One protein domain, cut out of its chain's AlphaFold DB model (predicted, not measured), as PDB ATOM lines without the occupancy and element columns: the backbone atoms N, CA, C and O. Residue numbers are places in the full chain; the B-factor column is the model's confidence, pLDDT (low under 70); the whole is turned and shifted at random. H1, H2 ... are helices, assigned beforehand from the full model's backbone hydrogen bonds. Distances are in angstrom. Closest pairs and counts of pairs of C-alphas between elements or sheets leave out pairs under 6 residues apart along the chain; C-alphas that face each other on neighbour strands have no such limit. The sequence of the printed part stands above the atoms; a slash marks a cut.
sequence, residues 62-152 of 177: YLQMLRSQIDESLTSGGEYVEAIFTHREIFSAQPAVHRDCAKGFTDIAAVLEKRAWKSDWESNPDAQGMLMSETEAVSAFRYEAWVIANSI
ATOM      1  N   TYR A  62       2.683  20.400  15.710       93.25
ATOM      2  CA  TYR A  62       3.577  21.381  15.099       93.25
ATOM      3  C   TYR A  62       3.070  21.882  13.734       93.25
ATOM      4  O   TYR A  62       3.012  23.086  13.502       93.25
ATOM      5  N   LEU A  63       2.638  20.980  12.843       92.62
ATOM      6  CA  LEU A  63       2.078  21.365  11.541       92.62
ATOM      7  C   LEU A  63       0.724  22.062  11.661       92.62
ATOM      8  O   LEU A  63       0.419  22.934  10.853       92.62
ATOM      9  N   GLN A  64      -0.074  21.707  12.667       92.44
ATOM     10  CA  GLN A  64      -1.335  22.395  12.943       92.44
ATOM     11  C   GLN A  64      -1.078  23.852  13.351       92.44
ATOM     12  O   GLN A  64      -1.684  24.756  12.785       92.44
ATOM     13  N   MET A  65      -0.118  24.081  14.252       91.50
ATOM     14  CA  MET A  65       0.331  25.424  14.630       91.50
ATOM     15  C   MET A  65       0.905  26.191  13.431       91.50
ATOM     16  O   MET A  65       0.592  27.363  13.236       91.50
ATOM     17  N   LEU A  66       1.736  25.542  12.611       90.88
ATOM     18  CA  LEU A  66       2.302  26.159  11.410       90.88
ATOM     19  C   LEU A  66       1.206  26.584  10.428       90.88
ATOM     20  O   LEU A  66       1.261  27.681   9.886       90.88
ATOM     21  N   ARG A  67       0.186  25.746  10.228       90.06
ATOM     22  CA  ARG A  67      -0.962  26.078   9.382       90.06
ATOM     23  C   ARG A  67      -1.700  27.315   9.891       90.06
ATOM     24  O   ARG A  67      -1.993  28.183   9.081       90.06
ATOM     25  N   SER A  68      -1.938  27.425  11.199       88.00
ATOM     26  CA  SER A  68      -2.547  28.624  11.793       88.00
ATOM     27  C   SER A  68      -1.718  29.883  11.528       88.00
ATOM     28  O   SER A  68      -2.269  30.889  11.095       88.00
ATOM     29  N   GLN A  69      -0.392  29.814  11.689       88.00
ATOM     30  CA  GLN A  69       0.499  30.947  11.396       88.00
ATOM     31  C   GLN A  69       0.498  31.329   9.912       88.00
ATOM     32  O   GLN A  69       0.512  32.514   9.566       88.00
ATOM     33  N   ILE A  70       0.449  30.326   9.030       85.50
ATOM     34  CA  ILE A  70       0.321  30.549   7.593       85.50
ATOM     35  C   ILE A  70      -1.009  31.220   7.303       85.50
ATOM     36  O   ILE A  70      -0.987  32.235   6.621       85.50
ATOM     37  N   ASP A  71      -2.133  30.738   7.828       83.38
ATOM     38  CA  ASP A  71      -3.462  31.322   7.599       83.38
ATOM     39  C   ASP A  71      -3.551  32.778   8.104       83.38
ATOM     40  O   ASP A  71      -4.091  33.641   7.408       83.38
ATOM     41  N   GLU A  72      -2.923  33.087   9.242       82.19
ATOM     42  CA  GLU A  72      -2.813  34.445   9.805       82.19
ATOM     43  C   GLU A  72      -1.822  35.348   9.048       82.19
ATOM     44  O   GLU A  72      -1.702  36.534   9.345       82.19
ATOM     45  N   SER A  73      -1.157  34.826   8.010       70.81
ATOM     46  CA  SER A  73      -0.152  35.537   7.200       70.81
ATOM     47  C   SER A  73       1.069  36.002   8.002       70.81
ATOM     48  O   SER A  73       1.791  36.890   7.556       70.81
ATOM     49  N   LEU A  74       1.306  35.394   9.166       66.12
ATOM     50  CA  LEU A  74       2.426  35.727  10.044       66.12
ATOM     51  C   LEU A  74       3.734  35.132   9.533       66.12
ATOM     52  O   LEU A  74       4.777  35.760   9.661       66.12
ATOM     53  N   THR A  75       3.670  33.968   8.886       64.44
ATOM     54  CA  THR A  75       4.852  33.351   8.284       64.44
ATOM     55  C   THR A  75       5.136  33.909   6.895       64.44
ATOM     56  O   THR A  75       4.409  33.599   5.944       64.44
ATOM     57  N   SER A  76       6.207  34.695   6.764       64.31
ATOM     58  CA  SER A  76       6.718  35.212   5.487       64.31
ATOM     59  C   SER A  76       8.244  35.067   5.407       64.31
ATOM     60  O   SER A  76       8.926  35.059   6.424       64.31
ATOM     61  N   GLY A  77       8.796  34.922   4.199       65.44
ATOM     62  CA  GLY A  77      10.232  35.149   3.976       65.44
ATOM     63  C   GLY A  77      11.205  34.162   4.638       65.44
ATOM     64  O   GLY A  77      12.189  34.586   5.233       65.44
ATOM     65  N   GLY A  78      10.982  32.851   4.498       74.44
ATOM     66  CA  GLY A  78      11.978  31.817   4.836       74.44
ATOM     67  C   GLY A  78      11.706  31.020   6.114       74.44
ATOM     68  O   GLY A  78      12.283  29.949   6.289       74.44
ATOM     69  N   GLU A  79      10.760  31.448   6.950       83.50
ATOM     70  CA  GLU A  79      10.356  30.724   8.169       83.50
ATOM     71  C   GLU A  79       9.788  29.321   7.871       83.50
ATOM     72  O   GLU A  79       9.897  28.398   8.678       83.50
ATOM     73  N   TYR A  80       9.258  29.104   6.662       86.44
ATOM     74  CA  TYR A  80       8.838  27.777   6.205       86.44
ATOM     75  C   TYR A  80      10.006  26.782   6.094       86.44
ATOM     76  O   TYR A  80       9.798  25.585   6.283       86.44
ATOM     77  N   VAL A  81      11.229  27.248   5.812       89.00
ATOM     78  CA  VAL A  81      12.421  26.388   5.716       89.00
ATOM     79  C   VAL A  81      12.817  25.883   7.096       89.00
ATOM     80  O   VAL A  81      13.031  24.683   7.273       89.00
ATOM     81  N   GLU A  82      12.859  26.785   8.079       90.12
ATOM     82  CA  GLU A  82      13.068  26.413   9.478       90.12
ATOM     83  C   GLU A  82      11.991  25.423   9.912       90.12
ATOM     84  O   GLU A  82      12.308  24.357  10.433       90.12
ATOM     85  N   ALA A  83      10.731  25.686   9.559       91.69
ATOM     86  CA  ALA A  83       9.650  24.797   9.934       91.69
ATOM     87  C   ALA A  83       9.752  23.389   9.332       91.69
ATOM     88  O   ALA A  83       9.423  22.407  10.004       91.69
ATOM     89  N   ILE A  84      10.243  23.264   8.099       92.69
ATOM     90  CA  ILE A  84      10.535  21.965   7.486       92.69
ATOM     91  C   ILE A  84      11.645  21.243   8.258       92.69
ATOM     92  O   ILE A  84      11.511  20.051   8.548       92.69
ATOM     93  N   PHE A  85      12.724  21.938   8.625       94.25
ATOM     94  CA  PHE A  85      13.817  21.331   9.387       94.25
ATOM     95  C   PHE A  85      13.385  20.908  10.790       94.25
ATOM     96  O   PHE A  85      13.648  19.767  11.174       94.25
ATOM     97  N   THR A  86      12.646  21.753  11.506       94.69
ATOM     98  CA  THR A  86      12.075  21.419  12.815       94.69
ATOM     99  C   THR A  86      11.148  20.209  12.718       94.69
ATOM    100  O   THR A  86      11.262  19.276  13.511       94.69
ATOM    101  N   HIS A  87      10.276  20.147  11.704       95.38
ATOM    102  CA  HIS A  87       9.447  18.962  11.491       95.38
ATOM    103  C   HIS A  87      10.300  17.708  11.258       95.38
ATOM    104  O   HIS A  87      10.010  16.665  11.837       95.38
ATOM    105  N   ARG A  88      11.345  17.778  10.423       95.00
ATOM    106  CA  ARG A  88      12.229  16.632  10.144       95.00
ATOM    107  C   ARG A  88      12.930  16.122  11.403       95.00
ATOM    108  O   ARG A  88      13.043  14.909  11.577       95.00
ATOM    109  N   GLU A  89      13.362  17.022  12.281       95.56
ATOM    110  CA  GLU A  89      13.963  16.666  13.566       95.56
ATOM    111  C   GLU A  89      12.966  15.892  14.440       95.56
ATOM    112  O   GLU A  89      13.236  14.755  14.835       95.56
ATOM    113  N   ILE A  90      11.767  16.445  14.648       94.06
ATOM    114  CA  ILE A  90      10.710  15.811  15.455       94.06
ATOM    115  C   ILE A  90      10.258  14.481  14.826       94.06
ATOM    116  O   ILE A  90      10.040  13.485  15.524       94.06
ATOM    117  N   PHE A  91      10.166  14.430  13.495       93.88
ATOM    118  CA  PHE A  91       9.831  13.227  12.741       93.88
ATOM    119  C   PHE A  91      10.848  12.112  12.980       93.88
ATOM    120  O   PHE A  91      10.456  10.967  13.197       93.88
ATOM    121  N   SER A  92      12.145  12.439  12.978       92.44
ATOM    122  CA  SER A  92      13.215  11.460  13.188       92.44
ATOM    123  C   SER A  92      13.163  10.812  14.577       92.44
ATOM    124  O   SER A  92      13.478   9.630  14.709       92.44
ATOM    125  N   ALA A  93      12.692  11.550  15.590       93.31
ATOM    126  CA  ALA A  93      12.527  11.044  16.948       93.31
ATOM    127  C   ALA A  93      11.352  10.058  17.070       93.31
ATOM    128  O   ALA A  93      11.461   9.051  17.771       93.31
ATOM    129  N   GLN A  94      10.228  10.315  16.385       90.06
ATOM    130  CA  GLN A  94       9.053   9.440  16.446       90.06
ATOM    131  C   GLN A  94       8.257   9.401  15.122       90.06
ATOM    132  O   GLN A  94       7.175   9.986  15.020       90.06
ATOM    133  N   PRO A  95       8.696   8.627  14.111       90.25
ATOM    134  CA  PRO A  95       8.027   8.583  12.802       90.25
ATOM    135  C   PRO A  95       6.578   8.076  12.873       90.25
ATOM    136  O   PRO A  95       5.712   8.483  12.099       90.25
ATOM    137  N   ALA A  96       6.285   7.198  13.839       87.62
ATOM    138  CA  ALA A  96       4.984   6.547  13.980       87.62
ATOM    139  C   ALA A  96       3.830   7.509  14.303       87.62
ATOM    140  O   ALA A  96       2.689   7.190  13.975       87.62
ATOM    141  N   VAL A  97       4.098   8.666  14.921       87.31
ATOM    142  CA  VAL A  97       3.056   9.667  15.244       87.31
ATOM    143  C   VAL A  97       2.846  10.694  14.129       87.31
ATOM    144  O   VAL A  97       1.942  11.515  14.217       87.31
ATOM    145  N   HIS A  98       3.625  10.617  13.048       91.75
ATOM    146  CA  HIS A  98       3.599  11.566  11.933       91.75
ATOM    147  C   HIS A  98       2.942  10.985  10.667       91.75
ATOM    148  O   HIS A  98       3.197  11.455   9.558       91.75
ATOM    149  N   ARG A  99       2.078   9.963  10.797       87.06
ATOM    150  CA  ARG A  99       1.428   9.305   9.637       87.06
ATOM    151  C   ARG A  99       0.552  10.259   8.835       87.06
ATOM    152  O   ARG A  99       0.511  10.171   7.613       87.06
ATOM    153  N   ASP A 100      -0.086  11.198   9.525       90.94
ATOM    154  CA  ASP A 100      -0.970  12.183   8.906       90.94
ATOM    155  C   ASP A 100      -0.222  13.448   8.456       90.94
ATOM    156  O   ASP A 100      -0.811  14.318   7.813       90.94
ATOM    157  N   CYS A 101       1.086  13.562   8.729       94.19
ATOM    158  CA  CYS A 101       1.867  14.738   8.344       94.19
ATOM    159  C   CYS A 101       1.996  14.891   6.830       94.19
ATOM    160  O   CYS A 101       2.014  16.020   6.353       94.19
ATOM    161  N   ALA A 102       1.996  13.796   6.062       94.44
ATOM    162  CA  ALA A 102       1.988  13.878   4.600       94.44
ATOM    163  C   ALA A 102       0.769  14.662   4.078       94.44
ATOM    164  O   ALA A 102       0.895  15.532   3.214       94.44
ATOM    165  N   LYS A 103      -0.414  14.405   4.650       93.62
ATOM    166  CA  LYS A 103      -1.628  15.148   4.308       93.62
ATOM    167  C   LYS A 103      -1.569  16.578   4.866       93.62
ATOM    168  O   LYS A 103      -1.888  17.504   4.133       93.62
ATOM    169  N   GLY A 104      -1.064  16.781   6.086       93.12
ATOM    170  CA  GLY A 104      -0.881  18.122   6.667       93.12
ATOM    171  C   GLY A 104       0.012  19.040   5.818       93.12
ATOM    172  O   GLY A 104      -0.351  20.180   5.546       93.12
ATOM    173  N   PHE A 105       1.133  18.527   5.311       94.62
ATOM    174  CA  PHE A 105       1.997  19.264   4.386       94.62
ATOM    175  C   PHE A 105       1.343  19.546   3.036       94.62
ATOM    176  O   PHE A 105       1.532  20.623   2.474       94.62
ATOM    177  N   THR A 106       0.553  18.600   2.524       94.81
ATOM    178  CA  THR A 106      -0.213  18.799   1.288       94.81
ATOM    179  C   THR A 106      -1.249  19.912   1.459       94.81
ATOM    180  O   THR A 106      -1.376  20.768   0.584       94.81
ATOM    181  N   ASP A 107      -1.939  19.943   2.602       92.69
ATOM    182  CA  ASP A 107      -2.907  20.991   2.933       92.69
ATOM    183  C   ASP A 107      -2.220  22.367   2.997       92.69
ATOM    184  O   ASP A 107      -2.704  23.326   2.394       92.69
ATOM    185  N   ILE A 108      -1.063  22.460   3.662       91.44
ATOM    186  CA  ILE A 108      -0.269  23.697   3.747       91.44
ATOM    187  C   ILE A 108       0.178  24.167   2.356       91.44
ATOM    188  O   ILE A 108       0.017  25.340   2.016       91.44
ATOM    189  N   ALA A 109       0.687  23.257   1.524       92.69
ATOM    190  CA  ALA A 109       1.078  23.583   0.157       92.69
ATOM    191  C   ALA A 109      -0.104  24.134  -0.655       92.69
ATOM    192  O   ALA A 109       0.059  25.099  -1.396       92.69
ATOM    193  N   ALA A 110      -1.304  23.573  -0.485       91.00
ATOM    194  CA  ALA A 110      -2.505  24.055  -1.163       91.00
ATOM    195  C   ALA A 110      -2.950  25.448  -0.679       91.00
ATOM    196  O   ALA A 110      -3.480  26.231  -1.467       91.00
ATOM    197  N   VAL A 111      -2.749  25.779   0.601       88.69
ATOM    198  CA  VAL A 111      -3.011  27.127   1.135       88.69
ATOM    199  C   VAL A 111      -2.052  28.145   0.518       88.69
ATOM    200  O   VAL A 111      -2.496  29.177   0.013       88.69
ATOM    201  N   LEU A 112      -0.755  27.831   0.491       87.25
ATOM    202  CA  LEU A 112       0.267  28.701  -0.093       87.25
ATOM    203  C   LEU A 112       0.084  28.880  -1.602       87.25
ATOM    204  O   LEU A 112       0.194  29.991  -2.102       87.25
ATOM    205  N   GLU A 113      -0.287  27.823  -2.324       87.44
ATOM    206  CA  GLU A 113      -0.581  27.889  -3.760       87.44
ATOM    207  C   GLU A 113      -1.786  28.795  -4.058       87.44
ATOM    208  O   GLU A 113      -1.767  29.577  -5.009       87.44
ATOM    209  N   LYS A 114      -2.825  28.759  -3.212       84.56
ATOM    210  CA  LYS A 114      -3.965  29.682  -3.317       84.56
ATOM    211  C   LYS A 114      -3.569  31.123  -3.013       84.56
ATOM    212  O   LYS A 114      -4.099  32.024  -3.657       84.56
ATOM    213  N   ARG A 115      -2.691  31.356  -2.031       76.31
ATOM    214  CA  ARG A 115      -2.180  32.699  -1.710       76.31
ATOM    215  C   ARG A 115      -1.356  33.258  -2.861       76.31
ATOM    216  O   ARG A 115      -1.618  34.391  -3.268       76.31
ATOM    217  N   ALA A 116      -0.481  32.421  -3.416       73.44
ATOM    218  CA  ALA A 116       0.279  32.741  -4.606       73.44
ATOM    219  C   ALA A 116      -0.689  33.192  -5.693       73.44
ATOM    220  O   ALA A 116      -0.594  34.340  -6.082       73.44
ATOM    221  N   TRP A 117      -1.694  32.376  -6.058       67.12
ATOM    222  CA  TRP A 117      -2.689  32.658  -7.111       67.12
ATOM    223  C   TRP A 117      -3.604  33.879  -6.875       67.12
ATOM    224  O   TRP A 117      -4.104  34.469  -7.827       67.12
ATOM    225  N   LYS A 118      -3.909  34.217  -5.619       64.19
ATOM    226  CA  LYS A 118      -4.898  35.258  -5.273       64.19
ATOM    227  C   LYS A 118      -4.330  36.666  -5.175       64.19
ATOM    228  O   LYS A 118      -5.115  37.608  -5.058       64.19
ATOM    229  N   SER A 119      -3.016  36.816  -5.127       57.00
ATOM    230  CA  SER A 119      -2.432  38.151  -5.133       57.00
ATOM    231  C   SER A 119      -2.660  38.719  -6.534       57.00
ATOM    232  O   SER A 119      -2.331  38.078  -7.510       57.00
ATOM    233  N   ASP A 120      -3.322  39.858  -6.681       54.53
ATOM    234  CA  ASP A 120      -3.667  40.428  -7.993       54.53
ATOM    235  C   ASP A 120      -2.432  41.163  -8.567       54.53
ATOM    236  O   ASP A 120      -2.400  42.389  -8.703       54.53
ATOM    237  N   TRP A 121      -1.337  40.419  -8.779       54.16
ATOM    238  CA  TRP A 121       0.035  40.933  -8.958       54.16
ATOM    239  C   TRP A 121       0.245  41.793 -10.209       54.16
ATOM    240  O   TRP A 121       1.299  42.404 -10.353       54.16
ATOM    241  N   GLU A 122      -0.743  41.883 -11.098       50.97
ATOM    242  CA  GLU A 122      -0.704  42.777 -12.262       50.97
ATOM    243  C   GLU A 122      -0.823  44.259 -11.850       50.97
ATOM    244  O   GLU A 122      -0.452  45.156 -12.604       50.97
ATOM    245  N   SER A 123      -1.325  44.539 -10.641       56.19
ATOM    246  CA  SER A 123      -1.606  45.910 -10.197       56.19
ATOM    247  C   SER A 123      -0.477  46.567  -9.395       56.19
ATOM    248  O   SER A 123      -0.540  47.775  -9.167       56.19
ATOM    249  N   ASN A 124       0.545  45.821  -8.947       55.44
ATOM    250  CA  ASN A 124       1.636  46.390  -8.147       55.44
ATOM    251  C   ASN A 124       2.992  45.696  -8.432       55.44
ATOM    252  O   ASN A 124       3.212  44.581  -7.950       55.44
ATOM    253  N   PRO A 125       3.912  46.321  -9.198       56.81
ATOM    254  CA  PRO A 125       5.168  45.699  -9.647       56.81
ATOM    255  C   PRO A 125       6.128  45.326  -8.503       56.81
ATOM    256  O   PRO A 125       6.995  44.471  -8.676       56.81
ATOM    257  N   ASP A 126       5.933  45.893  -7.312       58.94
ATOM    258  CA  ASP A 126       6.750  45.620  -6.124       58.94
ATOM    259  C   ASP A 126       6.376  44.285  -5.437       58.94
ATOM    260  O   ASP A 126       7.132  43.761  -4.619       58.94
ATOM    261  N   ALA A 127       5.228  43.686  -5.790       56.38
ATOM    262  CA  ALA A 127       4.757  42.415  -5.229       56.38
ATOM    263  C   ALA A 127       5.424  41.173  -5.860       56.38
ATOM    264  O   ALA A 127       5.299  40.062  -5.339       56.38
ATOM    265  N   GLN A 128       6.167  41.343  -6.960       56.56
ATOM    266  CA  GLN A 128       6.761  40.232  -7.712       56.56
ATOM    267  C   GLN A 128       7.844  39.473  -6.922       56.56
ATOM    268  O   GLN A 128       8.052  38.281  -7.150       56.56
ATOM    269  N   GLY A 129       8.488  40.124  -5.944       58.19
ATOM    270  CA  GLY A 129       9.462  39.483  -5.053       58.19
ATOM    271  C   GLY A 129       8.843  38.506  -4.045       58.19
ATOM    272  O   GLY A 129       9.478  37.515  -3.687       58.19
ATOM    273  N   MET A 130       7.593  38.731  -3.623       63.06
ATOM    274  CA  MET A 130       6.919  37.886  -2.627       63.06
ATOM    275  C   MET A 130       6.430  36.561  -3.235       63.06
ATOM    276  O   MET A 130       6.523  35.510  -2.603       63.06
ATOM    277  N   LEU A 131       6.004  36.583  -4.503       66.62
ATOM    278  CA  LEU A 131       5.439  35.420  -5.194       66.62
ATOM    279  C   LEU A 131       6.450  34.282  -5.429       66.62
ATOM    280  O   LEU A 131       6.097  33.097  -5.420       66.62
ATOM    281  N   MET A 132       7.724  34.627  -5.640       67.00
ATOM    282  CA  MET A 132       8.768  33.629  -5.890       67.00
ATOM    283  C   MET A 132       9.046  32.781  -4.639       67.00
ATOM    284  O   MET A 132       9.227  31.570  -4.749       67.00
ATOM    285  N   SER A 133       8.993  33.399  -3.453       76.94
ATOM    286  CA  SER A 133       9.187  32.715  -2.169       76.94
ATOM    287  C   SER A 133       8.052  31.732  -1.866       76.94
ATOM    288  O   SER A 133       8.305  30.609  -1.431       76.94
ATOM    289  N   GLU A 134       6.804  32.097  -2.168       82.69
ATOM    290  CA  GLU A 134       5.650  31.210  -1.960       82.69
ATOM    291  C   GLU A 134       5.692  29.990  -2.882       82.69
ATOM    292  O   GLU A 134       5.394  28.874  -2.457       82.69
ATOM    293  N   THR A 135       6.121  30.174  -4.132       86.25
ATOM    294  CA  THR A 135       6.244  29.075  -5.101       86.25
ATOM    295  C   THR A 135       7.302  28.056  -4.662       86.25
ATOM    296  O   THR A 135       7.072  26.845  -4.733       86.25
ATOM    297  N   GLU A 136       8.447  28.529  -4.161       88.44
ATOM    298  CA  GLU A 136       9.479  27.661  -3.588       88.44
ATOM    299  C   GLU A 136       8.946  26.911  -2.360       88.44
ATOM    300  O   GLU A 136       9.077  25.685  -2.286       88.44
ATOM    301  N   ALA A 137       8.259  27.609  -1.450       89.25
ATOM    302  CA  ALA A 137       7.653  27.005  -0.266       89.25
ATOM    303  C   ALA A 137       6.656  25.890  -0.631       89.25
ATOM    304  O   ALA A 137       6.726  24.794  -0.072       89.25
ATOM    305  N   VAL A 138       5.776  26.118  -1.616       91.56
ATOM    306  CA  VAL A 138       4.837  25.100  -2.124       91.56
ATOM    307  C   VAL A 138       5.585  23.851  -2.583       91.56
ATOM    308  O   VAL A 138       5.203  22.731  -2.231       91.56
ATOM    309  N   SER A 139       6.659  24.024  -3.357       92.94
ATOM    310  CA  SER A 139       7.452  22.899  -3.853       92.94
ATOM    311  C   SER A 139       8.126  22.120  -2.717       92.94
ATOM    312  O   SER A 139       8.081  20.886  -2.711       92.94
ATOM    313  N   ALA A 140       8.657  22.823  -1.713       93.56
ATOM    314  CA  ALA A 140       9.310  22.225  -0.558       93.56
ATOM    315  C   ALA A 140       8.319  21.410   0.290       93.56
ATOM    316  O   ALA A 140       8.577  20.248   0.596       93.56
ATOM    317  N   PHE A 141       7.139  21.956   0.589       94.50
ATOM    318  CA  PHE A 141       6.116  21.237   1.350       94.50
ATOM    319  C   PHE A 141       5.563  20.014   0.609       94.50
ATOM    320  O   PHE A 141       5.346  18.966   1.221       94.50
ATOM    321  N   ARG A 142       5.390  20.094  -0.716       95.94
ATOM    322  CA  ARG A 142       5.021  18.923  -1.531       95.94
ATOM    323  C   ARG A 142       6.101  17.841  -1.496       95.94
ATOM    324  O   ARG A 142       5.770  16.657  -1.424       95.94
ATOM    325  N   TYR A 143       7.373  18.234  -1.528       95.75
ATOM    326  CA  TYR A 143       8.482  17.295  -1.395       95.75
ATOM    327  C   TYR A 143       8.479  16.610  -0.021       95.75
ATOM    328  O   TYR A 143       8.543  15.381   0.038       95.75
ATOM    329  N   GLU A 144       8.303  17.355   1.074       94.62
ATOM    330  CA  GLU A 144       8.197  16.763   2.417       94.62
ATOM    331  C   GLU A 144       7.018  15.795   2.541       94.62
ATOM    332  O   GLU A 144       7.168  14.700   3.088       94.62
ATOM    333  N   ALA A 145       5.857  16.150   1.982       95.19
ATOM    334  CA  ALA A 145       4.697  15.267   1.960       95.19
ATOM    335  C   ALA A 145       5.021  13.923   1.286       95.19
ATOM    336  O   ALA A 145       4.685  12.860   1.816       95.19
ATOM    337  N   TRP A 146       5.719  13.966   0.147       94.81
ATOM    338  CA  TRP A 146       6.160  12.774  -0.573       94.81
ATOM    339  C   TRP A 146       7.182  11.952   0.226       94.81
ATOM    340  O   TRP A 146       7.056  10.728   0.304       94.81
ATOM    341  N   VAL A 147       8.158  12.598   0.873       93.75
ATOM    342  CA  VAL A 147       9.149  11.914   1.726       93.75
ATOM    343  C   VAL A 147       8.467  11.172   2.878       93.75
ATOM    344  O   VAL A 147       8.789  10.014   3.153       93.75
ATOM    345  N   ILE A 148       7.489  11.794   3.538       92.00
ATOM    346  CA  ILE A 148       6.772  11.183   4.667       92.00
ATOM    347  C   ILE A 148       5.914  10.008   4.199       92.00
ATOM    348  O   ILE A 148       5.956   8.933   4.802       92.00
ATOM    349  N   ALA A 149       5.194  10.180   3.088       92.06
ATOM    350  CA  ALA A 149       4.367   9.126   2.508       92.06
ATOM    351  C   ALA A 149       5.179   7.864   2.162       92.06
ATOM    352  O   ALA A 149       4.663   6.755   2.286       92.06
ATOM    353  N   ASN A 150       6.451   8.024   1.783       90.81
ATOM    354  CA  ASN A 150       7.329   6.911   1.417       90.81
ATOM    355  C   ASN A 150       8.209   6.380   2.558       90.81
ATOM    356  O   ASN A 150       8.801   5.312   2.415       90.81
ATOM    357  N   SER A 151       8.324   7.097   3.676       87.38
ATOM    358  CA  SER A 151       9.191   6.705   4.799       87.38
ATOM    359  C   SER A 151       8.471   5.902   5.879       87.38
ATOM    360  O   SER A 151       9.120   5.160   6.616       87.38
ATOM    361  N   ILE A 152       7.140   5.993   5.969       82.38
ATOM    362  CA  ILE A 152       6.358   5.200   6.919       82.38
ATOM    363  C   ILE A 152       5.826   3.958   6.198       82.38
ATOM    364  O   ILE A 152       4.842   4.063   5.462       82.38
TER     365      ILE A 152
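Overview. This is residues 62 to 152 of the 177 residues of an uncharacterized protein of Coprinellus micaceus (UniProt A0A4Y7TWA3). Four helices make an up-and-down bundle, each running against the one before: H3 lies beside the longest, H4, while H1 packs on H3 and H2 on H4. The 91 printed residues have helices H1 to H4 in order and no named strand: all helix, a compact rod, radius of gyration of the C-alphas 13.9 A, spans 47 by 21 by 16 A.

Arrangement. Start at H4, residues 125 to 151; it touches H3, residues 101 to 118, at Ala 145 and Ala 102, C-alphas 4.0 A apart, a hairpin. With residues 137 to 144 alone it touches residues 80 to 84 of H2, residues 79 to 93, closest C-alphas Ala 137 and Tyr 80, 6.6 A. H1, residues 62 to 71, touches H3, closest C-alphas Arg 67 and Ile 108, 6.2 A. Every O i to N i+4 pair is within hydrogen-bond range in H1, H2 and H3; in H4, 18 of 23.

Along the chain. Find C-alpha 125 at (5.168, 45.699, -9.647); H4 runs 41.8 A to C-alpha 151 at (9.191, 6.705, 4.799).

Size, cuts and confidence. The printed part has no cut; pLDDT is under 70 at residues 74 to 77 and 117 to 132.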